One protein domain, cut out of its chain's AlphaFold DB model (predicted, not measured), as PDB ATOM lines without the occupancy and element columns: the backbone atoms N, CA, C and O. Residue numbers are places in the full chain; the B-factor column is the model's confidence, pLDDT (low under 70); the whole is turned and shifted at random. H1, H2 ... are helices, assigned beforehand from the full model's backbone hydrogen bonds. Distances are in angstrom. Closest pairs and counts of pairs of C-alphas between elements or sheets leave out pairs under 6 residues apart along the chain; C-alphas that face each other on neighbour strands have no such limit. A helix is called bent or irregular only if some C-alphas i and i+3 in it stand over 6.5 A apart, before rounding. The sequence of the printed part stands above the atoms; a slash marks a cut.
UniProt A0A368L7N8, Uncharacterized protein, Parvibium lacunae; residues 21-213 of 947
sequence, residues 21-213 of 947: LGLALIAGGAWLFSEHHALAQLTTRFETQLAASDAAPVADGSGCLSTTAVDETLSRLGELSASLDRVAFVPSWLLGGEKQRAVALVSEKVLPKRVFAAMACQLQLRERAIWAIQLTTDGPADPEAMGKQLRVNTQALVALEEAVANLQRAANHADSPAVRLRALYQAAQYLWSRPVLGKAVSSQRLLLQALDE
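AT A GLANCE: This is residues 21 to 213 of the 947 residues of an uncharacterized protein of Parvibium lacunae (UniProt A0A368L7N8). Picture a long, staggered up-and-down bundle of helices along one long helix, H3: H1 and H2 pack along its earlier part, H4 and H5 along its later part, and the short H6 crosses it. The first turns of H1, residues 21 to 31, stick out at one end, and residues 136 to 145, around the H3 to H4 turn, stick out at the other. The printed part has 193 residues with six named helices, H1 to H6 in chain order, and no named strand; the class is all helix. The whole is loose, with a radius of gyration of the C-alphas of 21.8 A, and spans 89 by 35 by 24 A.

IN THESE COORDINATES: Find C-alpha 21 at (11.391, 49.133, 27.241); from there H1, residues 21 to 54, runs 48.4 A. H2 is residues 67 to 86, 28.9 A long. Look next at C-alpha 92 at (15.089, 46.180, 5.160), where H3, residues 92 to 132, begins its 53.7 A. H3 is irregular, with C-alphas 94 and 97 7.9 A apart, and has a kink of 30 degrees near residue 99. H4, residues 143 to 171, is 41.9 A long. H5 is residues 177 to 192, and H6, residues 205 to 213, ends at C-alpha 213 at (12.259, 45.630, -12.041).

HOW THE PARTS SIT: Begin at H3, the hub, which touches the five other helices. Its residues 95 to 105 touch H1, closest at the C-alphas of Thr 43 and Ala 102, 6.1 A; the two run the same way at a shallow tilt of 29 degrees. H2 forms a helical hairpin with H3, closest at the C-alphas of Val 70 and Val 115, 6.5 A, and another with H1, closest at those of Leu 42 and Leu 80, 6.7 A. Farther along, residues 116 to 130 of H3 touch H4 in a third helical hairpin, closest at the C-alphas of Ile 130 and Asn 153, 6.9 A. H4 and H5 form a fourth, opposite ways at a tilt of 36 degrees, only just steep, with the C-alphas of Ala 170 and Arg 180 4.0 A apart. H6 is about perpendicular to H3, at 77 degrees, closest at the C-alphas of Ser 107 and Ala 210, 4.6 A. H1 and H4 are apart. Every O i to N i+4 pair is within hydrogen-bond range in H1, H2, H4, H5 and H6; in H3, 31 of 37 are.

THE WHOLE: The two C-alphas farthest apart are those of Gly 22 and Pro 140, 89.2 A. The printed part has no cut. The links H1 to H2 and H5 to H6 are long, 12 residues each. Mean pLDDT of the printed part is 74.5; look for values under 70 at residues 21 to 29, 53 to 63, 66 to 67, 87 to 96, 132 to 141 and 193 to 204.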
ATOM      1  N   LEU A  21      10.558  49.382  28.427       56.97
ATOM      2  CA  LEU A  21      11.391  49.133  27.241       56.97
ATOM      3  C   LEU A  21      11.413  47.653  26.844       56.97
ATOM      4  O   LEU A  21      11.328  47.345  25.660       56.97
ATOM      5  N   GLY A  22      11.472  46.736  27.811       57.31
ATOM      6  CA  GLY A  22      11.392  45.295  27.570       57.31
ATOM      7  C   GLY A  22      10.032  44.875  27.011       57.31
ATOM      8  O   GLY A  22       9.975  44.156  26.020       57.31
ATOM      9  N   LEU A  23       8.931  45.383  27.576       59.69
ATOM     10  CA  LEU A  23       7.578  45.164  27.058       59.69
ATOM     11  C   LEU A  23       7.362  45.860  25.714       59.69
ATOM     12  O   LEU A  23       6.704  45.281  24.863       59.69
ATOM     13  N   ALA A  24       7.940  47.040  25.473       58.19
ATOM     14  CA  ALA A  24       7.876  47.706  24.173       58.19
ATOM     15  C   ALA A  24       8.694  46.974  23.093       58.19
ATOM     16  O   ALA A  24       8.255  46.910  21.949       58.19
ATOM     17  N   LEU A  25       9.839  46.373  23.436       63.88
ATOM     18  CA  LEU A  25      10.638  45.551  22.517       63.88
ATOM     19  C   LEU A  25       9.998  44.183  22.258       63.88
ATOM     20  O   LEU A  25      10.032  43.712  21.126       63.88
ATOM     21  N   ILE A  26       9.373  43.562  23.263       67.19
ATOM     22  CA  ILE A  26       8.632  42.303  23.099       67.19
ATOM     23  C   ILE A  26       7.323  42.544  22.339       67.19
ATOM     24  O   ILE A  26       7.025  41.801  21.412       67.19
ATOM     25  N   ALA A  27       6.565  43.595  22.666       65.88
ATOM     26  CA  ALA A  27       5.355  43.970  21.933       65.88
ATOM     27  C   ALA A  27       5.686  44.433  20.509       65.88
ATOM     28  O   ALA A  27       4.996  44.047  19.573       65.88
ATOM     29  N   GLY A  28       6.775  45.186  20.327       66.12
ATOM     30  CA  GLY A  28       7.295  45.569  19.016       66.12
ATOM     31  C   GLY A  28       7.769  44.364  18.205       66.12
ATOM     32  O   GLY A  28       7.419  44.246  17.039       66.12
ATOM     33  N   GLY A  29       8.491  43.422  18.818       68.19
ATOM     34  CA  GLY A  29       8.935  42.178  18.183       68.19
ATOM     35  C   GLY A  29       7.782  41.238  17.829       68.19
ATOM     36  O   GLY A  29       7.760  40.687  16.733       68.19
ATOM     37  N   ALA A  30       6.789  41.097  18.711       71.94
ATOM     38  CA  ALA A  30       5.580  40.316  18.459       71.94
ATOM     39  C   ALA A  30       4.704  40.958  17.373       71.94
ATOM     40  O   ALA A  30       4.204  40.247  16.503       71.94
ATOM     41  N   TRP A  31       4.575  42.289  17.368       75.19
ATOM     42  CA  TRP A  31       3.896  43.029  16.304       75.19
ATOM     43  C   TRP A  31       4.615  42.844  14.961       75.19
ATOM     44  O   TRP A  31       3.989  42.415  13.996       75.19
ATOM     45  N   LEU A  32       5.940  43.022  14.912       70.19
ATOM     46  CA  LEU A  32       6.754  42.803  13.708       70.19
ATOM     47  C   LEU A  32       6.702  41.356  13.199       70.19
ATOM     48  O   LEU A  32       6.618  41.141  11.992       70.19
ATOM     49  N   PHE A  33       6.728  40.364  14.093       73.56
ATOM     50  CA  PHE A  33       6.588  38.952  13.727       73.56
ATOM     51  C   PHE A  33       5.179  38.645  13.205       73.56
ATOM     52  O   PHE A  33       5.031  37.941  12.207       73.56
ATOM     53  N   SER A  34       4.142  39.216  13.829       77.56
ATOM     54  CA  SER A  34       2.758  39.073  13.366       77.56
ATOM     55  C   SER A  34       2.547  39.702  11.988       77.56
ATOM     56  O   SER A  34       1.934  39.075  11.127       77.56
ATOM     57  N   GLU A  35       3.137  40.872  11.736       75.25
ATOM     58  CA  GLU A  35       3.078  41.570  10.450       75.25
ATOM     59  C   GLU A  35       3.914  40.860   9.374       75.25
ATOM     60  O   GLU A  35       3.457  40.716   8.241       75.25
ATOM     61  N   HIS A  36       5.097  40.322   9.712       75.38
ATOM     62  CA  HIS A  36       5.862  39.455   8.804       75.38
ATOM     63  C   HIS A  36       5.028  38.240   8.397       75.38
ATOM     64  O   HIS A  36       4.963  37.885   7.216       75.38
ATOM     65  N   HIS A  37       4.425  37.551   9.367       77.56
ATOM     66  CA  HIS A  37       3.688  36.329   9.083       77.56
ATOM     67  C   HIS A  37       2.394  36.627   8.317       77.56
ATOM     68  O   HIS A  37       2.068  35.899   7.380       77.56
ATOM     69  N   ALA A  38       1.721  37.738   8.628       78.00
ATOM     70  CA  ALA A  38       0.584  38.240   7.868       78.00
ATOM     71  C   ALA A  38       0.969  38.564   6.415       78.00
ATOM     72  O   ALA A  38       0.284  38.113   5.500       78.00
ATOM     73  N   LEU A  39       2.088  39.262   6.183       77.69
ATOM     74  CA  LEU A  39       2.575  39.573   4.836       77.69
ATOM     75  C   LEU A  39       2.943  38.304   4.054       77.69
ATOM     76  O   LEU A  39       2.500  38.146   2.921       77.69
ATOM     77  N   ALA A  40       3.679  37.367   4.658       78.88
ATOM     78  CA  ALA A  40       4.047  36.103   4.013       78.88
ATOM     79  C   ALA A  40       2.811  35.246   3.672       78.88
ATOM     80  O   ALA A  40       2.731  34.651   2.591       78.88
ATOM     81  N   GLN A  41       1.811  35.210   4.563       82.88
ATOM     82  CA  GLN A  41       0.537  34.534   4.314       82.88
ATOM     83  C   GLN A  41      -0.263  35.216   3.201       82.88
ATOM     84  O   GLN A  41      -0.834  34.519   2.366       82.88
ATOM     85  N   LEU A  42      -0.292  36.550   3.152       80.38
ATOM     86  CA  LEU A  42      -0.952  37.307   2.086       80.38
ATOM     87  C   LEU A  42      -0.269  37.095   0.731       80.38
ATOM     88  O   LEU A  42      -0.962  36.776  -0.231       80.38
ATOM     89  N   THR A  43       1.062  37.177   0.655       80.12
ATOM     90  CA  THR A  43       1.828  36.903  -0.575       80.12
ATOM     91  C   THR A  43       1.592  35.473  -1.061       80.12
ATOM     92  O   THR A  43       1.319  35.259  -2.240       80.12
ATOM     93  N   THR A  44       1.603  34.490  -0.154       83.00
ATOM     94  CA  THR A  44       1.347  33.078  -0.494       83.00
ATOM     95  C   THR A  44      -0.099  32.848  -0.938       83.00
ATOM     96  O   THR A  44      -0.333  32.131  -1.907       83.00
ATOM     97  N   ARG A  45      -1.088  33.463  -0.271       83.31
ATOM     98  CA  ARG A  45      -2.503  33.402  -0.688       83.31
ATOM     99  C   ARG A  45      -2.711  34.042  -2.053       83.31
ATOM    100  O   ARG A  45      -3.431  33.490  -2.875       83.31
ATOM    101  N   PHE A  46      -2.081  35.183  -2.298       81.69
ATOM    102  CA  PHE A  46      -2.145  35.851  -3.587       81.69
ATOM    103  C   PHE A  46      -1.513  34.981  -4.684       81.69
ATOM    104  O   PHE A  46      -2.118  34.802  -5.737       81.69
ATOM    105  N   GLU A  47      -0.366  34.346  -4.416       82.31
ATOM    106  CA  GLU A  47       0.297  33.418  -5.344       82.31
ATOM    107  C   GLU A  47      -0.546  32.166  -5.654       82.31
ATOM    108  O   GLU A  47      -0.685  31.794  -6.822       82.31
ATOM    109  N   THR A  48      -1.156  31.532  -4.646       81.56
ATOM    110  CA  THR A  48      -2.006  30.343  -4.850       81.56
ATOM    111  C   THR A  48      -3.303  30.676  -5.579       81.56
ATOM    112  O   THR A  48      -3.748  29.909  -6.433       81.56
ATOM    113  N   GLN A  49      -3.891  31.837  -5.298       77.12
ATOM    114  CA  GLN A  49      -5.067  32.329  -6.009       77.12
ATOM    115  C   GLN A  49      -4.743  32.671  -7.466       77.12
ATOM    116  O   GLN A  49      -5.540  32.347  -8.345       77.12
ATOM    117  N   LEU A  50      -3.564  33.245  -7.735       76.50
ATOM    118  CA  LEU A  50      -3.086  33.497  -9.094       76.50
ATOM    119  C   LEU A  50      -3.010  32.185  -9.888       76.50
ATOM    120  O   LEU A  50      -3.598  32.090 -10.963       76.50
ATOM    121  N   ALA A  51      -2.395  31.150  -9.304       76.69
ATOM    122  CA  ALA A  51      -2.277  29.824  -9.912       76.69
ATOM    123  C   ALA A  51      -3.641  29.145 -10.146       76.69
ATOM    124  O   ALA A  51      -3.856  28.547 -11.198       76.69
ATOM    125  N   ALA A  52      -4.588  29.276  -9.209       72.31
ATOM    126  CA  ALA A  52      -5.947  28.753  -9.376       72.31
ATOM    127  C   ALA A  52      -6.701  29.457 -10.516       72.31
ATOM    128  O   ALA A  52      -7.422  28.827 -11.284       72.31
ATOM    129  N   SER A  53      -6.499  30.768 -10.658       66.94
ATOM    130  CA  SER A  53      -7.116  31.554 -11.724       66.94
ATOM    131  C   SER A  53      -6.448  31.388 -13.094       66.94
ATOM    132  O   SER A  53      -7.055  31.767 -14.090       66.94
ATOM    133  N   ASP A  54      -5.220  30.858 -13.178       65.69
ATOM    134  CA  ASP A  54      -4.568  30.482 -14.448       65.69
ATOM    135  C   ASP A  54      -5.152  29.168 -15.016       65.69
ATOM    136  O   ASP A  54      -5.007  28.891 -16.204       65.69
ATOM    137  N   ALA A  55      -5.840  28.375 -14.182       59.31
ATOM    138  CA  ALA A  55      -6.464  27.103 -14.552       59.31
ATOM    139  C   ALA A  55      -7.953  27.217 -14.949       59.31
ATOM    140  O   ALA A  55      -8.545  26.232 -15.393       59.31
ATOM    141  N   ALA A  56      -8.576  28.391 -14.792       55.53
ATOM    142  CA  ALA A  56      -9.983  28.610 -15.129       55.53
ATOM    143  C   ALA A  56     -10.163  28.957 -16.628       55.53
ATOM    144  O   ALA A  56      -9.423  29.797 -17.146       55.53
ATOM    145  N   PRO A  57     -11.136  28.358 -17.345       51.09
ATOM    146  CA  PRO A  57     -11.381  28.668 -18.753       51.09
ATOM    147  C   PRO A  57     -11.867  30.115 -18.943       51.09
ATOM    148  O   PRO A  57     -12.679  30.629 -18.175       51.09
ATOM    149  N   VAL A  58     -11.374  30.766 -20.002       54.50
ATOM    150  CA  VAL A  58     -11.735  32.134 -20.401       54.50
ATOM    151  C   VAL A  58     -13.217  32.179 -20.796       54.50
ATOM    152  O   VAL A  58     -13.597  31.723 -21.870       54.50
ATOM    153  N   ALA A  59     -14.065  32.712 -19.917       47.22
ATOM    154  CA  ALA A  59     -15.519  32.559 -19.997       47.22
ATOM    155  C   ALA A  59     -16.261  33.536 -20.939       47.22
ATOM    156  O   ALA A  59     -17.485  33.562 -20.900       47.22
ATOM    157  N   ASP A  60     -15.581  34.323 -21.782       51.19
ATOM    158  CA  ASP A  60     -16.232  35.442 -22.503       51.19
ATOM    159  C   ASP A  60     -16.213  35.336 -24.040       51.19
ATOM    160  O   ASP A  60     -16.330  36.338 -24.741       51.19
ATOM    161  N   GLY A  61     -16.000  34.134 -24.600       54.22
ATOM    162  CA  GLY A  61     -16.071  33.853 -26.051       54.22
ATOM    163  C   GLY A  61     -15.042  34.572 -26.947       54.22
ATOM    164  O   GLY A  61     -14.861  34.204 -28.103       54.22
ATOM    165  N   SER A  62     -14.329  35.566 -26.415       57.28
ATOM    166  CA  SER A  62     -13.388  36.447 -27.112       57.28
ATOM    167  C   SER A  62     -11.932  35.965 -27.067       57.28
ATOM    168  O   SER A  62     -11.068  36.545 -27.722       57.28
ATOM    169  N   GLY A  63     -11.646  34.919 -26.281       63.25
ATOM    170  CA  GLY A  63     -10.292  34.403 -26.050       63.25
ATOM    171  C   GLY A  63      -9.395  35.308 -25.190       63.25
ATOM    172  O   GLY A  63      -8.259  34.929 -24.914       63.25
ATOM    173  N   CYS A  64      -9.883  36.468 -24.732       71.50
ATOM    174  CA  CYS A  64      -9.163  37.395 -23.856       71.50
ATOM    175  C   CYS A  64      -9.592  37.251 -22.388       71.50
ATOM    176  O   CYS A  64     -10.764  37.011 -22.110       71.50
ATOM    177  N   LEU A  65      -8.672  37.476 -21.440       72.12
ATOM    178  CA  LEU A  65      -9.010  37.613 -20.013       72.12
ATOM    179  C   LEU A  65     -10.119  38.665 -19.826       72.12
ATOM    180  O   LEU A  65     -10.025  39.771 -20.371       72.12
ATOM    181  N   SER A  66     -11.162  38.313 -19.066       67.38
ATOM    182  CA  SER A  66     -12.291  39.211 -18.814       67.38
ATOM    183  C   SER A  66     -11.863  40.403 -17.958       67.38
ATOM    184  O   SER A  66     -10.957  40.310 -17.125       67.38
ATOM    185  N   THR A  67     -12.539  41.534 -18.145       67.75
ATOM    186  CA  THR A  67     -12.313  42.753 -17.352       67.75
ATOM    187  C   THR A  67     -12.468  42.492 -15.859       67.75
ATOM    188  O   THR A  67     -11.630  42.918 -15.074       67.75
ATOM    189  N   THR A  68     -13.459  41.682 -15.480       71.69
ATOM    190  CA  THR A  68     -13.699  41.247 -14.100       71.69
ATOM    191  C   THR A  68     -12.503  40.501 -13.503       71.69
ATOM    192  O   THR A  68     -12.144  40.744 -12.355       71.69
ATOM    193  N   ALA A  69     -11.846  39.630 -14.277       72.88
ATOM    194  CA  ALA A  69     -10.677  38.887 -13.806       72.88
ATOM    195  C   ALA A  69      -9.458  39.801 -13.589       72.88
ATOM    196  O   ALA A  69      -8.669  39.594 -12.661       72.88
ATOM    197  N   VAL A  70      -9.303  40.831 -14.428       74.12
ATOM    198  CA  VAL A  70      -8.251  41.845 -14.273       74.12
ATOM    199  C   VAL A  70      -8.541  42.746 -13.070       74.12
ATOM    200  O   VAL A  70      -7.650  42.946 -12.246       74.12
ATOM    201  N   ASP A  71      -9.783  43.209 -12.911       70.81
ATOM    202  CA  ASP A  71     -10.228  44.033 -11.779       70.81
ATOM    203  C   ASP A  71     -10.041  43.306 -10.441       70.81
ATOM    204  O   ASP A  71      -9.520  43.877  -9.482       70.81
ATOM    205  N   GLU A  72     -10.402  42.024 -10.374       74.81
ATOM    206  CA  GLU A  72     -10.219  41.194  -9.183       74.81
ATOM    207  C   GLU A  72      -8.734  41.023  -8.831       74.81
ATOM    208  O   GLU A  72      -8.343  41.153  -7.666       74.81
ATOM    209  N   THR A  73      -7.889  40.802  -9.843       77.44
ATOM    210  CA  THR A  73      -6.433  40.699  -9.666       77.44
ATOM    211  C   THR A  73      -5.848  42.020  -9.147       77.44
ATOM    212  O   THR A  73      -5.035  42.016  -8.220       77.44
ATOM    213  N   LEU A  74      -6.281  43.157  -9.700       74.06
ATOM    214  CA  LEU A  74      -5.825  44.491  -9.299       74.06
ATOM    215  C   LEU A  74      -6.344  44.897  -7.912       74.06
ATOM    216  O   LEU A  74      -5.599  45.495  -7.138       74.06
ATOM    217  N   SER A  75      -7.579  44.540  -7.555       73.75
ATOM    218  CA  SER A  75      -8.135  44.793  -6.219       73.75
ATOM    219  C   SER A  75      -7.320  44.084  -5.137       73.75
ATOM    220  O   SER A  75      -6.914  44.704  -4.154       73.75
ATOM    221  N   ARG A  76      -7.009  42.801  -5.350       76.31
ATOM    222  CA  ARG A  76      -6.196  41.993  -4.423       76.31
ATOM    223  C   ARG A  76      -4.749  42.483  -4.345       76.31
ATOM    224  O   ARG A  76      -4.148  42.485  -3.272       76.31
ATOM    225  N   LEU A  77      -4.205  42.973  -5.459       77.06
ATOM    226  CA  LEU A  77      -2.907  43.648  -5.477       77.06
ATOM    227  C   LEU A  77      -2.903  44.915  -4.603       77.06
ATOM    228  O   LEU A  77      -1.910  45.192  -3.929       77.06
ATOM    229  N   GLY A  78      -4.014  45.655  -4.567       73.81
ATOM    230  CA  GLY A  78      -4.197  46.803  -3.677       73.81
ATOM    231  C   GLY A  78      -4.123  46.430  -2.191       73.81
ATOM    232  O   GLY A  78      -3.465  47.125  -1.418       73.81
ATOM    233  N   GLU A  79      -4.725  45.306  -1.793       76.06
ATOM    234  CA  GLU A  79      -4.658  44.784  -0.414       76.06
ATOM    235  C   GLU A  79      -3.230  44.377  -0.013       76.06
ATOM    236  O   GLU A  79      -2.776  44.667   1.103       76.06
ATOM    237  N   LEU A  80      -2.494  43.753  -0.941       77.38
ATOM    238  CA  LEU A  80      -1.084  43.402  -0.762       77.38
ATOM    239  C   LEU A  80      -0.211  44.661  -0.629       77.38
ATOM    240  O   LEU A  80       0.607  44.757   0.286       77.38
ATOM    241  N   SER A  81      -0.432  45.662  -1.485       74.50
ATOM    242  CA  SER A  81       0.302  46.933  -1.464       74.50
ATOM    243  C   SER A  81       0.027  47.752  -0.193       74.50
ATOM    244  O   SER A  81       0.955  48.246   0.445       74.50
ATOM    245  N   ALA A  82      -1.233  47.839   0.250       75.06
ATOM    246  CA  ALA A  82      -1.594  48.497   1.511       75.06
ATOM    247  C   ALA A  82      -0.941  47.820   2.730       75.06
ATOM    248  O   ALA A  82      -0.543  48.487   3.687       75.06
ATOM    249  N   SER A  83      -0.788  46.494   2.690       75.75
ATOM    250  CA  SER A  83      -0.095  45.738   3.739       75.75
ATOM    251  C   SER A  83       1.412  45.997   3.741       75.75
ATOM    252  O   SER A  83       1.994  46.142   4.811       75.75
ATOM    253  N   LEU A  84       2.034  46.158   2.569       72.19
ATOM    254  CA  LEU A  84       3.442  46.553   2.450       72.19
ATOM    255  C   LEU A  84       3.714  47.972   2.963       72.19
ATOM    256  O   LEU A  84       4.752  48.206   3.584       72.19
ATOM    257  N   ASP A  85       2.787  48.908   2.750       71.81
ATOM    258  CA  ASP A  85       2.916  50.276   3.260       71.81
ATOM    259  C   ASP A  85       2.816  50.346   4.791       71.81
ATOM    260  O   ASP A  85       3.549  51.117   5.413       71.81
ATOM    261  N   ARG A  86       2.000  49.482   5.415       72.12
ATOM    262  CA  ARG A  86       1.934  49.339   6.884       72.12
ATOM    263  C   ARG A  86       3.243  48.862   7.514       72.12
ATOM    264  O   ARG A  86       3.458  49.104   8.694       72.12
ATOM    265  N   VAL A  87       4.130  48.235   6.740       69.56
ATOM    266  CA  VAL A  87       5.445  47.750   7.197       69.56
ATOM    267  C   VAL A  87       6.613  48.500   6.539       69.56
ATOM    268  O   VAL A  87       7.761  48.037   6.548       69.56
ATOM    269  N   ALA A  88       6.359  49.670   5.942       63.56
ATOM    270  CA  ALA A  88       7.366  50.450   5.221       63.56
ATOM    271  C   ALA A  88       8.505  50.960   6.123       63.56
ATOM    272  O   ALA A  88       9.637  51.074   5.663       63.56
ATOM    273  N   PHE A  89       8.220  51.213   7.401       63.16
ATOM    274  CA  PHE A  89       9.161  51.732   8.407       63.16
ATOM    275  C   PHE A  89      10.031  50.646   9.062       63.16
ATOM    276  O   PHE A  89      10.912  50.955   9.861       63.16
ATOM    277  N   VAL A  90       9.808  49.371   8.728       67.38
ATOM    278  CA  VAL A  90      10.606  48.256   9.247       67.38
ATOM    279  C   VAL A  90      11.934  48.162   8.483       67.38
ATOM    280  O   VAL A  90      11.907  48.176   7.245       67.38
ATOM    281  N   PRO A  91      13.085  48.020   9.174       69.00
ATOM    282  CA  PRO A  91      14.388  47.879   8.533       69.00
ATOM    283  C   PRO A  91      14.416  46.771   7.474       69.00
ATOM    284  O   PRO A  91      13.906  45.667   7.678       69.00
ATOM    285  N   SER A  92      15.050  47.058   6.337       64.44
ATOM    286  CA  SER A  92      15.089  46.180   5.160       64.44
ATOM    287  C   SER A  92      15.712  44.805   5.421       64.44
ATOM    288  O   SER A  92      15.364  43.857   4.730       64.44
ATOM    289  N   TRP A  93      16.569  44.652   6.430       66.94
ATOM    290  CA  TRP A  93      17.179  43.364   6.779       66.94
ATOM    291  C   TRP A  93      16.217  42.380   7.476       66.94
ATOM    292  O   TRP A  93      16.480  41.184   7.460       66.94
ATOM    293  N   LEU A  94      15.092  42.852   8.039       66.44
ATOM    294  CA  LEU A  94      14.080  42.014   8.711       66.44
ATOM    295  C   LEU A  94      12.947  41.549   7.784       66.44
ATOM    296  O   LEU A  94      12.405  40.469   7.980       66.44
ATOM    297  N   LEU A  95      12.570  42.364   6.793       65.25
ATOM    298  CA  LEU A  95      11.441  42.097   5.881       65.25
ATOM    299  C   LEU A  95      11.824  42.146   4.393       65.25
ATOM    300  O   LEU A  95      10.950  42.079   3.529       65.25
ATOM    301  N   GLY A  96      13.110  42.293   4.068       67.50
ATOM    302  CA  GLY A  96      13.584  42.470   2.694       67.50
ATOM    303  C   GLY A  96      13.241  41.297   1.784       67.50
ATOM    304  O   GLY A  96      12.803  41.527   0.662       67.50
ATOM    305  N   GLY A  97      13.349  40.064   2.290       77.56
ATOM    306  CA  GLY A  97      13.050  38.852   1.522       77.56
ATOM    307  C   GLY A  97      11.586  38.760   1.083       77.56
ATOM    308  O   GLY A  97      11.313  38.526  -0.089       77.56
ATOM    309  N   GLU A  98      10.634  39.020   1.984       78.00
ATOM    310  CA  GLU A  98       9.200  38.979   1.648       78.00
ATOM    311  C   GLU A  98       8.763  40.178   0.794       78.00
ATOM    312  O   GLU A  98       7.934  40.024  -0.103       78.00
ATOM    313  N   LYS A  99       9.359  41.363   1.004       73.75
ATOM    314  CA  LYS A  99       9.148  42.528   0.124       73.75
ATOM    315  C   LYS A  99       9.627  42.228  -1.298       73.75
ATOM    316  O   LYS A  99       8.863  42.418  -2.238       73.75
ATOM    317  N   GLN A 100      10.840  41.698  -1.460       80.19
ATOM    318  CA  GLN A 100      11.380  41.292  -2.764       80.19
ATOM    319  C   GLN A 100      10.554  40.172  -3.400       80.19
ATOM    320  O   GLN A 100      10.288  40.219  -4.595       80.19
ATOM    321  N   ARG A 101      10.074  39.204  -2.612       82.50
ATOM    322  CA  ARG A 101       9.195  38.136  -3.102       82.50
ATOM    323  C   ARG A 101       7.862  38.676  -3.630       82.50
ATOM    324  O   ARG A 101       7.401  38.224  -4.674       82.50
ATOM    325  N   ALA A 102       7.255  39.643  -2.940       80.19
ATOM    326  CA  ALA A 102       6.029  40.294  -3.395       80.19
ATOM    327  C   ALA A 102       6.256  41.128  -4.668       80.19
ATOM    328  O   ALA A 102       5.449  41.042  -5.593       80.19
ATOM    329  N   VAL A 103       7.354  41.890  -4.749       81.50
ATOM    330  CA  VAL A 103       7.703  42.661  -5.955       81.50
ATOM    331  C   VAL A 103       7.973  41.717  -7.134       81.50
ATOM    332  O   VAL A 103       7.343  41.891  -8.175       81.50
ATOM    333  N   ALA A 104       8.770  40.659  -6.943       82.69
ATOM    334  CA  ALA A 104       9.065  39.645  -7.960       82.69
ATOM    335  C   ALA A 104       7.801  38.926  -8.457       82.69
ATOM    336  O   ALA A 104       7.610  38.720  -9.652       82.69
ATOM    337  N   LEU A 105       6.873  38.583  -7.559       83.38
ATOM    338  CA  LEU A 105       5.600  37.966  -7.939       83.38
ATOM    339  C   LEU A 105       4.773  38.881  -8.859       83.38
ATOM    340  O   LEU A 105       4.175  38.423  -9.839       83.38
ATOM    341  N   VAL A 106       4.752  40.182  -8.564       82.31
ATOM    342  CA  VAL A 106       4.018  41.177  -9.352       82.31
ATOM    343  C   VAL A 106       4.728  41.480 -10.673       82.31
ATOM    344  O   VAL A 106       4.062  41.521 -11.712       82.31
ATOM    345  N   SER A 107       6.051  41.642 -10.654       81.06
ATOM    346  CA  SER A 107       6.869  41.966 -11.827       81.06
ATOM    347  C   SER A 107       6.998  40.787 -12.801       81.06
ATOM    348  O   SER A 107       7.004  41.004 -14.013       81.06
ATOM    349  N   GLU A 108       7.007  39.538 -12.319       82.50
ATOM    350  CA  GLU A 108       7.194  38.344 -13.158       82.50
ATOM    351  C   GLU A 108       5.891  37.655 -13.581       82.50
ATOM    352  O   GLU A 108       5.817  37.103 -14.686       82.50
ATOM    353  N   LYS A 109       4.856  37.651 -12.727       80.50
ATOM    354  CA  LYS A 109       3.615  36.903 -12.996       80.50
ATOM    355  C   LYS A 109       2.422  37.817 -13.262       80.50
ATOM    356  O   LYS A 109       1.744  37.634 -14.268       80.50
ATOM    357  N   VAL A 110       2.167  38.816 -12.416       82.12
ATOM    358  CA  VAL A 110       0.935  39.626 -12.508       82.12
ATOM    359  C   VAL A 110       0.968  40.609 -13.677       82.12
ATOM    360  O   VAL A 110       0.072  40.588 -14.524       82.12
ATOM    361  N   LEU A 111       1.990  41.466 -13.743       79.75
ATOM    362  CA  LEU A 111       2.078  42.489 -14.783       79.75
ATOM    363  C   LEU A 111       2.180  41.855 -16.181       79.75
ATOM    364  O   LEU A 111       1.313  42.155 -17.006       79.75
ATOM    365  N   PRO A 112       3.132  40.941 -16.471       77.94
ATOM    366  CA  PRO A 112       3.317  40.438 -17.831       77.94
ATOM    367  C   PRO A 112       2.183  39.516 -18.288       77.94
ATOM    368  O   PRO A 112       1.683  39.668 -19.400       77.94
ATOM    369  N   LYS A 113       1.763  38.561 -17.441       78.56
ATOM    370  CA  LYS A 113       0.858  37.475 -17.860       78.56
ATOM    371  C   LYS A 113      -0.622  37.802 -17.716       78.56
ATOM    372  O   LYS A 113      -1.433  37.148 -18.361       78.56
ATOM    373  N   ARG A 114      -0.988  38.791 -16.893       79.00
ATOM    374  CA  ARG A 114      -2.396  39.152 -16.665       79.00
ATOM    375  C   ARG A 114      -2.724  40.552 -17.129       79.00
ATOM    376  O   ARG A 114      -3.581  40.700 -17.989       79.00
ATOM    377  N   VAL A 115      -2.036  41.570 -16.616       79.94
ATOM    378  CA  VAL A 115      -2.390  42.966 -16.921       79.94
ATOM    379  C   VAL A 115      -2.032  43.312 -18.370       79.94
ATOM    380  O   VAL A 115      -2.921  43.591 -19.173       79.94
ATOM    381  N   PHE A 116      -0.755  43.219 -18.746       82.44
ATOM    382  CA  PHE A 116      -0.306  43.562 -20.097       82.44
ATOM    383  C   PHE A 116      -0.860  42.605 -21.164       82.44
ATOM    384  O   PHE A 116      -1.261  43.065 -22.232       82.44
ATOM    385  N   ALA A 117      -0.959  41.303 -20.872       79.88
ATOM    386  CA  ALA A 117      -1.548  40.323 -21.787       79.88
ATOM    387  C   ALA A 117      -3.046  40.572 -22.047       79.88
ATOM    388  O   ALA A 117      -3.476  40.562 -23.202       79.88
ATOM    389  N   ALA A 118      -3.841  40.857 -21.005       80.00
ATOM    390  CA  ALA A 118      -5.257  41.187 -21.168       80.00
ATOM    391  C   ALA A 118      -5.442  42.486 -21.960       80.00
ATOM    392  O   ALA A 118      -6.261  42.539 -22.877       80.00
ATOM    393  N   MET A 119      -4.647  43.517 -21.654       83.00
ATOM    394  CA  MET A 119      -4.697  44.792 -22.370       83.00
ATOM    395  C   MET A 119      -4.307  44.638 -23.843       83.00
ATOM    396  O   MET A 119      -4.995  45.168 -24.711       83.00
ATOM    397  N   ALA A 120      -3.256  43.869 -24.146       81.50
ATOM    398  CA  ALA A 120      -2.845  43.582 -25.519       81.50
ATOM    399  C   ALA A 120      -3.937  42.833 -26.303       81.50
ATOM    400  O   ALA A 120      -4.224  43.180 -27.447       81.50
ATOM    401  N   CYS A 121      -4.593  41.854 -25.677       81.69
ATOM    402  CA  CYS A 121      -5.692  41.109 -26.289       81.69
ATOM    403  C   CYS A 121      -6.916  42.009 -26.559       81.69
ATOM    404  O   CYS A 121      -7.474  42.006 -27.656       81.69
ATOM    405  N   GLN A 122      -7.287  42.864 -25.599       82.94
ATOM    406  CA  GLN A 122      -8.388  43.825 -25.753       82.94
ATOM    407  C   GLN A 122      -8.100  44.894 -26.820       82.94
ATOM    408  O   GLN A 122      -9.002  45.281 -27.566       82.94
ATOM    409  N   LEU A 123      -6.844  45.339 -26.955       83.25
ATOM    410  CA  LEU A 123      -6.427  46.214 -28.056       83.25
ATOM    411  C   LEU A 123      -6.630  45.541 -29.419       83.25
ATOM    412  O   LEU A 123      -7.166  46.176 -30.322       83.25
ATOM    413  N   GLN A 124      -6.270  44.260 -29.555       80.56
ATOM    414  CA  GLN A 124      -6.474  43.505 -30.798       80.56
ATOM    415  C   GLN A 124      -7.959  43.336 -31.146       80.56
ATOM    416  O   GLN A 124      -8.329  43.418 -32.317       80.56
ATOM    417  N   LEU A 125      -8.833  43.133 -30.155       81.31
ATOM    418  CA  LEU A 125     -10.280  43.074 -30.388       81.31
ATOM    419  C   LEU A 125     -10.835  44.414 -30.879       81.31
ATOM    420  O   LEU A 125     -11.586  44.444 -31.853       81.31
ATOM    421  N   ARG A 126     -10.442  45.527 -30.248       82.38
ATOM    422  CA  ARG A 126     -10.863  46.872 -30.676       82.38
ATOM    423  C   ARG A 126     -10.324  47.237 -32.055       82.38
ATOM    424  O   ARG A 126     -11.047  47.823 -32.852       82.38
ATOM    425  N   GLU A 127      -9.086  46.850 -32.353       81.06
ATOM    426  CA  GLU A 127      -8.502  46.966 -33.687       81.06
ATOM    427  C   GLU A 127      -9.355  46.223 -34.724       81.06
ATOM    428  O   GLU A 127      -9.777  46.828 -35.706       81.06
ATOM    429  N   ARG A 128      -9.695  44.949 -34.482       78.88
ATOM    430  CA  ARG A 128     -10.580  44.180 -35.375       78.88
ATOM    431  C   ARG A 128     -11.963  44.816 -35.521       78.88
ATOM    432  O   ARG A 128     -12.497  44.818 -36.622       78.88
ATOM    433  N   ALA A 129     -12.528  45.371 -34.449       79.25
ATOM    434  CA  ALA A 129     -13.832  46.031 -34.486       79.25
ATOM    435  C   ALA A 129     -13.827  47.294 -35.362       79.25
ATOM    436  O   ALA A 129     -14.741  47.480 -36.159       79.25
ATOM    437  N   ILE A 130     -12.781  48.124 -35.275       76.69
ATOM    438  CA  ILE A 130     -12.606  49.291 -36.159       76.69
ATOM    439  C   ILE A 130     -12.505  48.841 -37.624       76.69
ATOM    440  O   ILE A 130     -13.087  49.467 -38.508       76.69
ATOM    441  N   TRP A 131     -11.827  47.718 -37.876       71.19
ATOM    442  CA  TRP A 131     -11.664  47.155 -39.215       71.19
ATOM    443  C   TRP A 131     -12.881  46.415 -39.771       71.19
ATOM    444  O   TRP A 131     -13.015  46.310 -40.986       71.19
ATOM    445  N   ALA A 132     -13.785  45.941 -38.915       69.62
ATOM    446  CA  ALA A 132     -15.036  45.314 -39.332       69.62
ATOM    447  C   ALA A 132     -16.040  46.330 -39.910       69.62
ATOM    448  O   ALA A 132     -16.919  45.949 -40.676       69.62
ATOM    449  N   ILE A 133     -15.884  47.625 -39.607       61.88
ATOM    450  CA  ILE A 133     -16.725  48.724 -40.120       61.88
ATOM    451  C   ILE A 133     -16.208  49.200 -41.495       61.88
ATOM    452  O   ILE A 133     -16.268  50.382 -41.836       61.88
ATOM    453  N   GLN A 134     -15.652  48.295 -42.309       59.34
ATOM    454  CA  GLN A 134     -15.341  48.605 -43.704       59.34
ATOM    455  C   GLN A 134     -16.644  49.009 -44.400       59.34
ATOM    456  O   GLN A 134     -17.554  48.199 -44.548       59.34
ATOM    457  N   LEU A 135     -16.725  50.297 -44.753       53.19
ATOM    458  CA  LEU A 135     -17.836  50.939 -45.451       53.19
ATOM    459  C   LEU A 135     -18.363  50.000 -46.540       53.19
ATOM    460  O   LEU A 135     -17.639  49.688 -47.483       53.19
ATOM    461  N   THR A 136     -19.608  49.550 -46.402       46.03
ATOM    462  CA  THR A 136     -20.324  48.851 -47.466       46.03
ATOM    463  C   THR A 136     -20.352  49.772 -48.681       46.03
ATOM    464  O   THR A 136     -21.017  50.806 -48.664       46.03
ATOM    465  N   THR A 137     -19.573  49.441 -49.709       47.75
ATOM    466  CA  THR A 137     -19.401  50.249 -50.928       47.75
ATOM    467  C   THR A 137     -20.498  50.031 -51.971       47.75
ATOM    468  O   THR A 137     -20.398  50.566 -53.072       47.75
ATOM    469  N   ASP A 138     -21.546  49.280 -51.640       44.50
ATOM    470  CA  ASP A 138     -22.599  48.914 -52.585       44.50
ATOM    471  C   ASP A 138     -23.806  49.855 -52.441       44.50
ATOM    472  O   ASP A 138     -24.844  49.504 -51.886       44.50
ATOM    473  N   GLY A 139     -23.647  51.093 -52.924       46.31
ATOM    474  CA  GLY A 139     -24.732  52.068 -53.095       46.31
ATOM    475  C   GLY A 139     -24.273  53.531 -52.995       46.31
ATOM    476  O   GLY A 139     -23.219  53.799 -52.414       46.31
ATOM    477  N   PRO A 140     -25.033  54.505 -53.546       50.12
ATOM    478  CA  PRO A 140     -24.783  55.922 -53.299       50.12
ATOM    479  C   PRO A 140     -25.123  56.226 -51.836       50.12
ATOM    480  O   PRO A 140     -26.264  56.527 -51.494       50.12
ATOM    481  N   ALA A 141     -24.132  56.070 -50.962       64.44
ATOM    482  CA  ALA A 141     -24.243  56.427 -49.561       64.44
ATOM    483  C   ALA A 141     -24.431  57.944 -49.431       64.44
ATOM    484  O   ALA A 141     -23.783  58.728 -50.126       64.44
ATOM    485  N   ASP A 142     -25.342  58.340 -48.546       83.25
ATOM    486  CA  ASP A 142     -25.548  59.727 -48.145       83.25
ATOM    487  C   ASP A 142     -24.198  60.362 -47.742       83.25
ATOM    488  O   ASP A 142     -23.519  59.832 -46.847       83.25
ATOM    489  N   PRO A 143     -23.765  61.461 -48.394       87.69
ATOM    490  CA  PRO A 143     -22.485  62.087 -48.093       87.69
ATOM    491  C   PRO A 143     -22.393  62.526 -46.628       87.69
ATOM    492  O   PRO A 143     -21.312  62.430 -46.045       87.69
ATOM    493  N   GLU A 144     -23.491  62.942 -45.990       86.31
ATOM    494  CA  GLU A 144     -23.474  63.324 -44.575       86.31
ATOM    495  C   GLU A 144     -23.112  62.127 -43.680       86.31
ATOM    496  O   GLU A 144     -22.194  62.213 -42.852       86.31
ATOM    497  N   ALA A 145     -23.763  60.981 -43.900       86.38
ATOM    498  CA  ALA A 145     -23.438  59.732 -43.221       86.38
ATOM    499  C   ALA A 145     -21.982  59.298 -43.462       86.38
ATOM    500  O   ALA A 145     -21.289  58.919 -42.513       86.38
ATOM    501  N   MET A 146     -21.484  59.409 -44.700       87.62
ATOM    502  CA  MET A 146     -20.092  59.086 -45.034       87.62
ATOM    503  C   MET A 146     -19.093  59.978 -44.292       87.62
ATOM    504  O   MET A 146     -18.147  59.467 -43.691       87.62
ATOM    505  N   GLY A 147     -19.304  61.298 -44.302       88.94
ATOM    506  CA  GLY A 147     -18.436  62.255 -43.613       88.94
ATOM    507  C   GLY A 147     -18.412  62.013 -42.103       88.94
ATOM    508  O   GLY A 147     -17.341  61.941 -41.494       88.94
ATOM    509  N   LYS A 148     -19.587  61.780 -41.503       88.56
ATOM    510  CA  LYS A 148     -19.715  61.415 -40.085       88.56
ATOM    511  C   LYS A 148     -18.968  60.121 -39.762       88.56
ATOM    512  O   LYS A 148     -18.241  60.082 -38.768       88.56
ATOM    513  N   GLN A 149     -19.132  59.081 -40.578       86.94
ATOM    514  CA  GLN A 149     -18.479  57.792 -40.360       86.94
ATOM    515  C   GLN A 149     -16.958  57.906 -40.475       86.94
ATOM    516  O   GLN A 149     -16.240  57.374 -39.629       86.94
ATOM    517  N   LEU A 150     -16.467  58.628 -41.487       89.00
ATOM    518  CA  LEU A 150     -15.042  58.869 -41.684       89.00
ATOM    519  C   LEU A 150     -14.438  59.570 -40.464       89.00
ATOM    520  O   LEU A 150     -13.468  59.071 -39.900       89.00
ATOM    521  N   ARG A 151     -15.069  60.650 -39.984       90.62
ATOM    522  CA  ARG A 151     -14.647  61.347 -38.763       90.62
ATOM    523  C   ARG A 151     -14.594  60.412 -37.556       90.62
ATOM    524  O   ARG A 151     -13.565  60.343 -36.891       90.62
ATOM    525  N   VAL A 152     -15.684  59.700 -37.270       88.94
ATOM    526  CA  VAL A 152     -15.784  58.819 -36.093       88.94
ATOM    527  C   VAL A 152     -14.727  57.712 -36.140       88.94
ATOM    528  O   VAL A 152     -14.065  57.447 -35.137       88.94
ATOM    529  N   ASN A 153     -14.510  57.106 -37.306       87.00
ATOM    530  CA  ASN A 153     -13.521  56.046 -37.476       87.00
ATOM    531  C   ASN A 153     -12.085  56.566 -37.346       87.00
ATOM    532  O   ASN A 153     -11.264  55.928 -36.689       87.00
ATOM    533  N   THR A 154     -11.773  57.731 -37.920       90.00
ATOM    534  CA  THR A 154     -10.447  58.344 -37.772       90.00
ATOM    535  C   THR A 154     -10.183  58.748 -36.318       90.00
ATOM    536  O   THR A 154      -9.085  58.519 -35.817       90.00
ATOM    537  N   GLN A 155     -11.187  59.266 -35.601       91.25
ATOM    538  CA  GLN A 155     -11.086  59.541 -34.160       91.25
ATOM    539  C   GLN A 155     -10.824  58.264 -33.352       91.25
ATOM    540  O   GLN A 155      -9.931  58.242 -32.506       91.25
ATOM    541  N   ALA A 156     -11.559  57.185 -33.636       87.69
ATOM    542  CA  ALA A 156     -11.353  55.892 -32.985       87.69
ATOM    543  C   ALA A 156      -9.950  55.324 -33.261       87.69
ATOM    544  O   ALA A 156      -9.336  54.733 -32.371       87.69
ATOM    545  N   LEU A 157      -9.417  55.536 -34.468       88.69
ATOM    546  CA  LEU A 157      -8.064  55.126 -34.833       88.69
ATOM    547  C   LEU A 157      -6.991  55.907 -34.064       88.69
ATOM    548  O   LEU A 157      -6.064  55.287 -33.545       88.69
ATOM    549  N   VAL A 158      -7.123  57.233 -33.953       90.88
ATOM    550  CA  VAL A 158      -6.208  58.062 -33.144       90.88
ATOM    551  C   VAL A 158      -6.217  57.593 -31.691       90.88
ATOM    552  O   VAL A 158      -5.161  57.294 -31.139       90.88
ATOM    553  N   ALA A 159      -7.400  57.422 -31.097       89.31
ATOM    554  CA  ALA A 159      -7.526  56.965 -29.714       89.31
ATOM    555  C   ALA A 159      -6.926  55.559 -29.499       89.31
ATOM    556  O   ALA A 159      -6.316  55.281 -28.464       89.31
ATOM    557  N   LEU A 160      -7.042  54.672 -30.495       88.00
ATOM    558  CA  LEU A 160      -6.391  53.364 -30.474       88.00
ATOM    559  C   LEU A 160      -4.861  53.484 -30.493       88.00
ATOM    560  O   LEU A 160      -4.195  52.799 -29.718       88.00
ATOM    561  N   GLU A 161      -4.294  54.327 -31.358       88.38
ATOM    562  CA  GLU A 161      -2.841  54.539 -31.427       88.38
ATOM    563  C   GLU A 161      -2.289  55.185 -30.150       88.38
ATOM    564  O   GLU A 161      -1.233  54.779 -29.658       88.38
ATOM    565  N   GLU A 162      -3.023  56.124 -29.552       89.94
ATOM    566  CA  GLU A 162      -2.690  56.689 -28.244       89.94
ATOM    567  C   GLU A 162      -2.669  55.616 -27.152       89.94
ATOM    568  O   GLU A 162      -1.725  55.555 -26.360       89.94
ATOM    569  N   ALA A 163      -3.666  54.727 -27.121       87.81
ATOM    570  CA  ALA A 163      -3.723  53.636 -26.153       87.81
ATOM    571  C   ALA A 163      -2.579  52.626 -26.331       87.81
ATOM    572  O   ALA A 163      -1.988  52.192 -25.340       87.81
ATOM    573  N   VAL A 164      -2.213  52.300 -27.576       86.12
ATOM    574  CA  VAL A 164      -1.046  51.456 -27.885       86.12
ATOM    575  C   VAL A 164       0.246  52.133 -27.421       86.12
ATOM    576  O   VAL A 164       1.045  51.507 -26.725       86.12
ATOM    577  N   ALA A 165       0.443  53.414 -27.746       86.56
ATOM    578  CA  ALA A 165       1.629  54.168 -27.347       86.56
ATOM    579  C   ALA A 165       1.744  54.302 -25.819       86.56
ATOM    580  O   ALA A 165       2.841  54.237 -25.265       86.56
ATOM    581  N   ASN A 166       0.616  54.475 -25.127       87.38
ATOM    582  CA  ASN A 166       0.544  54.492 -23.668       87.38
ATOM    583  C   ASN A 166       0.900  53.123 -23.064       87.38
ATOM    584  O   ASN A 166       1.674  53.052 -22.108       87.38
ATOM    585  N   LEU A 167       0.408  52.025 -23.643       86.12
ATOM    586  CA  LEU A 167       0.740  50.677 -23.178       86.12
ATOM    587  C   LEU A 167       2.229  50.348 -23.390       86.12
ATOM    588  O   LEU A 167       2.868  49.782 -22.506       86.12
ATOM    589  N   GLN A 168       2.798  50.753 -24.528       84.56
ATOM    590  CA  GLN A 168       4.228  50.605 -24.815       84.56
ATOM    591  C   GLN A 168       5.095  51.420 -23.852       84.56
ATOM    592  O   GLN A 168       6.061  50.885 -23.314       84.56
ATOM    593  N   ARG A 169       4.723  52.678 -23.572       84.62
ATOM    594  CA  ARG A 169       5.398  53.507 -22.560       84.62
ATOM    595  C   ARG A 169       5.336  52.874 -21.173       84.62
ATOM    596  O   ARG A 169       6.347  52.820 -20.490       84.62
ATOM    597  N   ALA A 170       4.196  52.311 -20.775       83.94
ATOM    598  CA  ALA A 170       4.077  51.605 -19.497       83.94
ATOM    599  C   ALA A 170       5.021  50.390 -19.386       83.94
ATOM    600  O   ALA A 170       5.575  50.121 -18.314       83.94
ATOM    601  N   ALA A 171       5.227  49.670 -20.490       81.06
ATOM    602  CA  ALA A 171       6.066  48.477 -20.550       81.06
ATOM    603  C   ALA A 171       7.573  48.762 -20.729       81.06
ATOM    604  O   ALA A 171       8.386  47.881 -20.443       81.06
ATOM    605  N   ASN A 172       7.948  49.964 -21.184       78.69
ATOM    606  CA  ASN A 172       9.329  50.350 -21.472       78.69
ATOM    607  C   ASN A 172      10.047  50.909 -20.232       78.69
ATOM    608  O   ASN A 172       9.514  51.759 -19.527       78.69
ATOM    609  N   HIS A 173      11.284  50.470 -19.998       75.12
ATOM    610  CA  HIS A 173      12.109  50.873 -18.853       75.12
ATOM    611  C   HIS A 173      12.791  52.240 -18.991       75.12
ATOM    612  O   HIS A 173      13.346  52.750 -18.027       75.12
ATOM    613  N   ALA A 174      12.760  52.841 -20.183       75.81
ATOM    614  CA  ALA A 174      13.410  54.128 -20.438       75.81
ATOM    615  C   ALA A 174      12.728  55.324 -19.738       75.81
ATOM    616  O   ALA A 174      13.360  56.362 -19.546       75.81
ATOM    617  N   ASP A 175      11.453  55.189 -19.366       78.12
ATOM    618  CA  ASP A 175      10.660  56.245 -18.733       78.12
ATOM    619  C   ASP A 175      10.632  56.103 -17.204       78.12
ATOM    620  O   ASP A 175      10.642  54.998 -16.660       78.12
ATOM    621  N   SER A 176      10.501  57.227 -16.487       81.75
ATOM    622  CA  SER A 176      10.376  57.188 -15.023       81.75
ATOM    623  C   SER A 176       9.158  56.355 -14.573       81.75
ATOM    624  O   SER A 176       8.103  56.411 -15.221       81.75
ATOM    625  N   PRO A 177       9.226  55.659 -13.423       77.00
ATOM    626  CA  PRO A 177       8.120  54.842 -12.916       77.00
ATOM    627  C   PRO A 177       6.770  55.582 -12.835       77.00
ATOM    628  O   PRO A 177       5.721  55.012 -13.133       77.00
ATOM    629  N   ALA A 178       6.782  56.882 -12.514       77.38
ATOM    630  CA  ALA A 178       5.578  57.715 -12.461       77.38
ATOM    631  C   ALA A 178       4.943  57.957 -13.846       77.38
ATOM    632  O   ALA A 178       3.717  57.946 -13.982       77.38
ATOM    633  N   VAL A 179       5.764  58.156 -14.883       81.62
ATOM    634  CA  VAL A 179       5.301  58.310 -16.274       81.62
ATOM    635  C   VAL A 179       4.710  56.996 -16.781       81.62
ATOM    636  O   VAL A 179       3.629  56.998 -17.370       81.62
ATOM    637  N   ARG A 180       5.361  55.872 -16.474       82.88
ATOM    638  CA  ARG A 180       4.905  54.526 -16.847       82.88
ATOM    639  C   ARG A 180       3.569  54.170 -16.206       82.88
ATOM    640  O   ARG A 180       2.669  53.684 -16.888       82.88
ATOM    641  N   LEU A 181       3.402  54.483 -14.920       80.94
ATOM    642  CA  LEU A 181       2.137  54.302 -14.206       80.94
ATOM    643  C   LEU A 181       1.005  55.135 -14.827       80.94
ATOM    644  O   LEU A 181      -0.102  54.633 -15.026       80.94
ATOM    645  N   ARG A 182       1.277  56.400 -15.173       83.62
ATOM    646  CA  ARG A 182       0.291  57.269 -15.834       83.62
ATOM    647  C   ARG A 182      -0.101  56.733 -17.211       83.62
ATOM    648  O   ARG A 182      -1.285  56.724 -17.539       83.62
ATOM    649  N   ALA A 183       0.869  56.266 -17.993       84.12
ATOM    650  CA  ALA A 183       0.621  55.682 -19.304       84.12
ATOM    651  C   ALA A 183      -0.217  54.391 -19.195       84.12
ATOM    652  O   ALA A 183      -1.190  54.220 -19.927       84.12
ATOM    653  N   LEU A 184       0.067  53.537 -18.204       83.31
ATOM    654  CA  LEU A 184      -0.728  52.337 -17.925       83.31
ATOM    655  C   LEU A 184      -2.189  52.689 -17.613       83.31
ATOM    656  O   LEU A 184      -3.108  52.063 -18.141       83.31
ATOM    657  N   TYR A 185      -2.404  53.726 -16.800       80.31
ATOM    658  CA  TYR A 185      -3.738  54.215 -16.461       80.31
ATOM    659  C   TYR A 185      -4.505  54.716 -17.690       80.31
ATOM    660  O   TYR A 185      -5.657  54.339 -17.895       80.31
ATOM    661  N   GLN A 186      -3.865  55.533 -18.527       84.00
ATOM    662  CA  GLN A 186      -4.492  56.079 -19.732       84.00
ATOM    663  C   GLN A 186      -4.873  54.972 -20.728       84.00
ATOM    664  O   GLN A 186      -5.969  54.999 -21.288       84.00
ATOM    665  N   ALA A 187      -4.021  53.954 -20.896       84.38
ATOM    666  CA  ALA A 187      -4.339  52.789 -21.722       84.38
ATOM    667  C   ALA A 187      -5.510  51.966 -21.147       84.38
ATOM    668  O   ALA A 187      -6.403  51.557 -21.890       84.38
ATOM    669  N   ALA A 188      -5.551  51.760 -19.826       81.25
ATOM    670  CA  ALA A 188      -6.634  51.037 -19.153       81.25
ATOM    671  C   ALA A 188      -7.982  51.769 -19.260       81.25
ATOM    672  O   ALA A 188      -9.011  51.145 -19.525       81.25
ATOM    673  N   GLN A 189      -7.969  53.097 -19.117       83.44
ATOM    674  CA  GLN A 189      -9.165  53.927 -19.242       83.44
ATOM    675  C   GLN A 189      -9.789  53.819 -20.639       83.44
ATOM    676  O   GLN A 189     -11.006  53.675 -20.747       83.44
ATOM    677  N   TYR A 190      -8.974  53.842 -21.698       85.12
ATOM    678  CA  TYR A 190      -9.452  53.660 -23.072       85.12
ATOM    679  C   TYR A 190     -10.049  52.263 -23.309       85.12
ATOM    680  O   TYR A 190     -11.099  52.119 -23.935       85.12
ATOM    681  N   LEU A 191      -9.391  51.219 -22.798       82.12
ATOM    682  CA  LEU A 191      -9.778  49.832 -23.059       82.12
ATOM    683  C   LEU A 191     -11.065  49.410 -22.354       82.12
ATOM    684  O   LEU A 191     -11.865  48.678 -22.943       82.12
ATOM    685  N   TRP A 192     -11.278  49.876 -21.126       78.88
ATOM    686  CA  TRP A 192     -12.356  49.386 -20.263       78.88
ATOM    687  C   TRP A 192     -13.387  50.450 -19.887       78.88
ATOM    688  O   TRP A 192     -14.332  50.149 -19.159       78.88
ATOM    689  N   SER A 193     -13.235  51.683 -20.387       68.88
ATOM    690  CA  SER A 193     -14.162  52.804 -20.159       68.88
ATOM    691  C   SER A 193     -14.468  53.065 -18.673       68.88
ATOM    692  O   SER A 193     -15.532  53.575 -18.325       68.88
ATOM    693  N   ARG A 194     -13.544  52.690 -17.778       63.34
ATOM    694  CA  ARG A 194     -13.641  52.827 -16.319       63.34
ATOM    695  C   ARG A 194     -12.268  53.187 -15.746       63.34
ATOM    696  O   ARG A 194     -11.255  52.738 -16.285       63.34
ATOM    697  N   PRO A 195     -12.197  53.933 -14.630       57.81
ATOM    698  CA  PRO A 195     -10.966  54.087 -13.869       57.81
ATOM    699  C   PRO A 195     -10.699  52.781 -13.106       57.81
ATOM    700  O   PRO A 195     -10.925  52.692 -11.902       57.81
ATOM    701  N   VAL A 196     -10.235  51.747 -13.812       54.72
ATOM    702  CA  VAL A 196      -9.968  50.392 -13.278       54.72
ATOM    703  C   VAL A 196      -9.003  50.398 -12.073       54.72
ATOM    704  O   VAL A 196      -8.936  49.460 -11.290       54.72
ATOM    705  N   LEU A 197      -8.308  51.510 -11.836       57.44
ATOM    706  CA  LEU A 197      -7.282  51.653 -10.806       57.44
ATOM    707  C   LEU A 197      -7.698  52.516  -9.592       57.44
ATOM    708  O   LEU A 197      -6.877  52.783  -8.717       57.44
ATOM    709  N   GLY A 198      -8.967  52.936  -9.495       52.88
ATOM    710  CA  GLY A 198      -9.431  53.990  -8.574       52.88
ATOM    711  C   GLY A 198      -9.401  53.711  -7.058       52.88
ATOM    712  O   GLY A 198      -9.679  54.626  -6.287       52.88
ATOM    713  N   LYS A 199      -9.057  52.499  -6.594       49.22
ATOM    714  CA  LYS A 199      -8.857  52.197  -5.152       49.22
ATOM    715  C   LYS A 199      -7.626  51.332  -4.845       49.22
ATOM    716  O   LYS A 199      -7.033  51.497  -3.781       49.22
ATOM    717  N   ALA A 200      -7.177  50.500  -5.789       49.84
ATOM    718  CA  ALA A 200      -5.979  49.662  -5.654       49.84
ATOM    719  C   ALA A 200      -4.642  50.439  -5.688       49.84
ATOM    720  O   ALA A 200      -3.612  49.899  -5.304       49.84
ATOM    721  N   VAL A 201      -4.650  51.706  -6.130       50.53
ATOM    722  CA  VAL A 201      -3.442  52.532  -6.368       50.53
ATOM    723  C   VAL A 201      -3.231  53.617  -5.297       50.53
ATOM    724  O   VAL A 201      -2.366  54.481  -5.431       50.53
ATOM    725  N   SER A 202      -3.971  53.575  -4.183       49.97
ATOM    726  CA  SER A 202      -3.707  54.478  -3.047       49.97
ATOM    727  C   SER A 202      -2.340  54.221  -2.381       49.97
ATOM    728  O   SER A 202      -1.772  55.136  -1.789       49.97
ATOM    729  N   SER A 203      -1.759  53.032  -2.576       55.19
ATOM    730  CA  SER A 203      -0.398  52.642  -2.189       55.19
ATOM    731  C   SER A 203       0.460  52.378  -3.437       55.19
ATOM    732  O   SER A 203       0.530  51.269  -3.965       55.19
ATOM    733  N   GLN A 204       1.101  53.425  -3.967       66.19
ATOM    734  CA  GLN A 204       1.811  53.393  -5.260       66.19
ATOM    735  C   GLN A 204       3.116  52.574  -5.243       66.19
ATOM    736  O   GLN A 204       3.680  52.294  -6.298       66.19
ATOM    737  N   ARG A 205       3.630  52.186  -4.069       70.81
ATOM    738  CA  ARG A 205       5.017  51.715  -3.934       70.81
ATOM    739  C   ARG A 205       5.279  50.344  -4.549       70.81
ATOM    740  O   ARG A 205       6.252  50.223  -5.285       70.81
ATOM    741  N   LEU A 206       4.419  49.347  -4.311       76.00
ATOM    742  CA  LEU A 206       4.620  47.994  -4.849       76.00
ATOM    743  C   LEU A 206       4.563  47.983  -6.383       76.00
ATOM    744  O   LEU A 206       5.405  47.366  -7.024       76.00
ATOM    745  N   LEU A 207       3.595  48.687  -6.976       75.62
ATOM    746  CA  LEU A 207       3.444  48.719  -8.432       75.62
ATOM    747  C   LEU A 207       4.543  49.553  -9.107       75.62
ATOM    748  O   LEU A 207       5.035  49.154 -10.157       75.62
ATOM    749  N   LEU A 208       4.954  50.677  -8.504       75.31
ATOM    750  CA  LEU A 208       6.089  51.465  -8.998       75.31
ATOM    751  C   LEU A 208       7.390  50.653  -8.946       75.31
ATOM    752  O   LEU A 208       8.121  50.651  -9.929       75.31
ATOM    753  N   GLN A 209       7.642  49.926  -7.851       76.88
ATOM    754  CA  GLN A 209       8.807  49.039  -7.717       76.88
ATOM    755  C   GLN A 209       8.750  47.866  -8.703       76.88
ATOM    756  O   GLN A 209       9.739  47.576  -9.361       76.88
ATOM    757  N   ALA A 210       7.588  47.231  -8.873       78.94
ATOM    758  CA  ALA A 210       7.438  46.105  -9.794       78.94
ATOM    759  C   ALA A 210       7.575  46.517 -11.269       78.94
ATOM    760  O   ALA A 210       8.118  45.758 -12.073       78.94
ATOM    761  N   LEU A 211       7.111  47.717 -11.640       77.94
ATOM    762  CA  LEU A 211       7.370  48.284 -12.965       77.94
ATOM    763  C   LEU A 211       8.874  48.548 -13.155       77.94
ATOM    764  O   LEU A 211       9.398  48.288 -14.239       77.94
ATOM    765  N   ASP A 212       9.577  48.994 -12.113       78.94
ATOM    766  CA  ASP A 212      11.017  49.291 -12.126       78.94
ATOM    767  C   ASP A 212      11.929  48.043 -12.150       78.94
ATOM    768  O   ASP A 212      13.129  48.149 -12.363       78.94
ATOM    769  N   GLU A 213      11.404  46.827 -12.008       77.56
ATOM    770  CA  GLU A 213      12.259  45.630 -12.041       77.56
ATOM    771  C   GLU A 213      12.459  45.043 -13.443       77.56
ATOM    772  O   GLU A 213      13.525  44.495 -13.729       77.56
TER     773      GLU A 213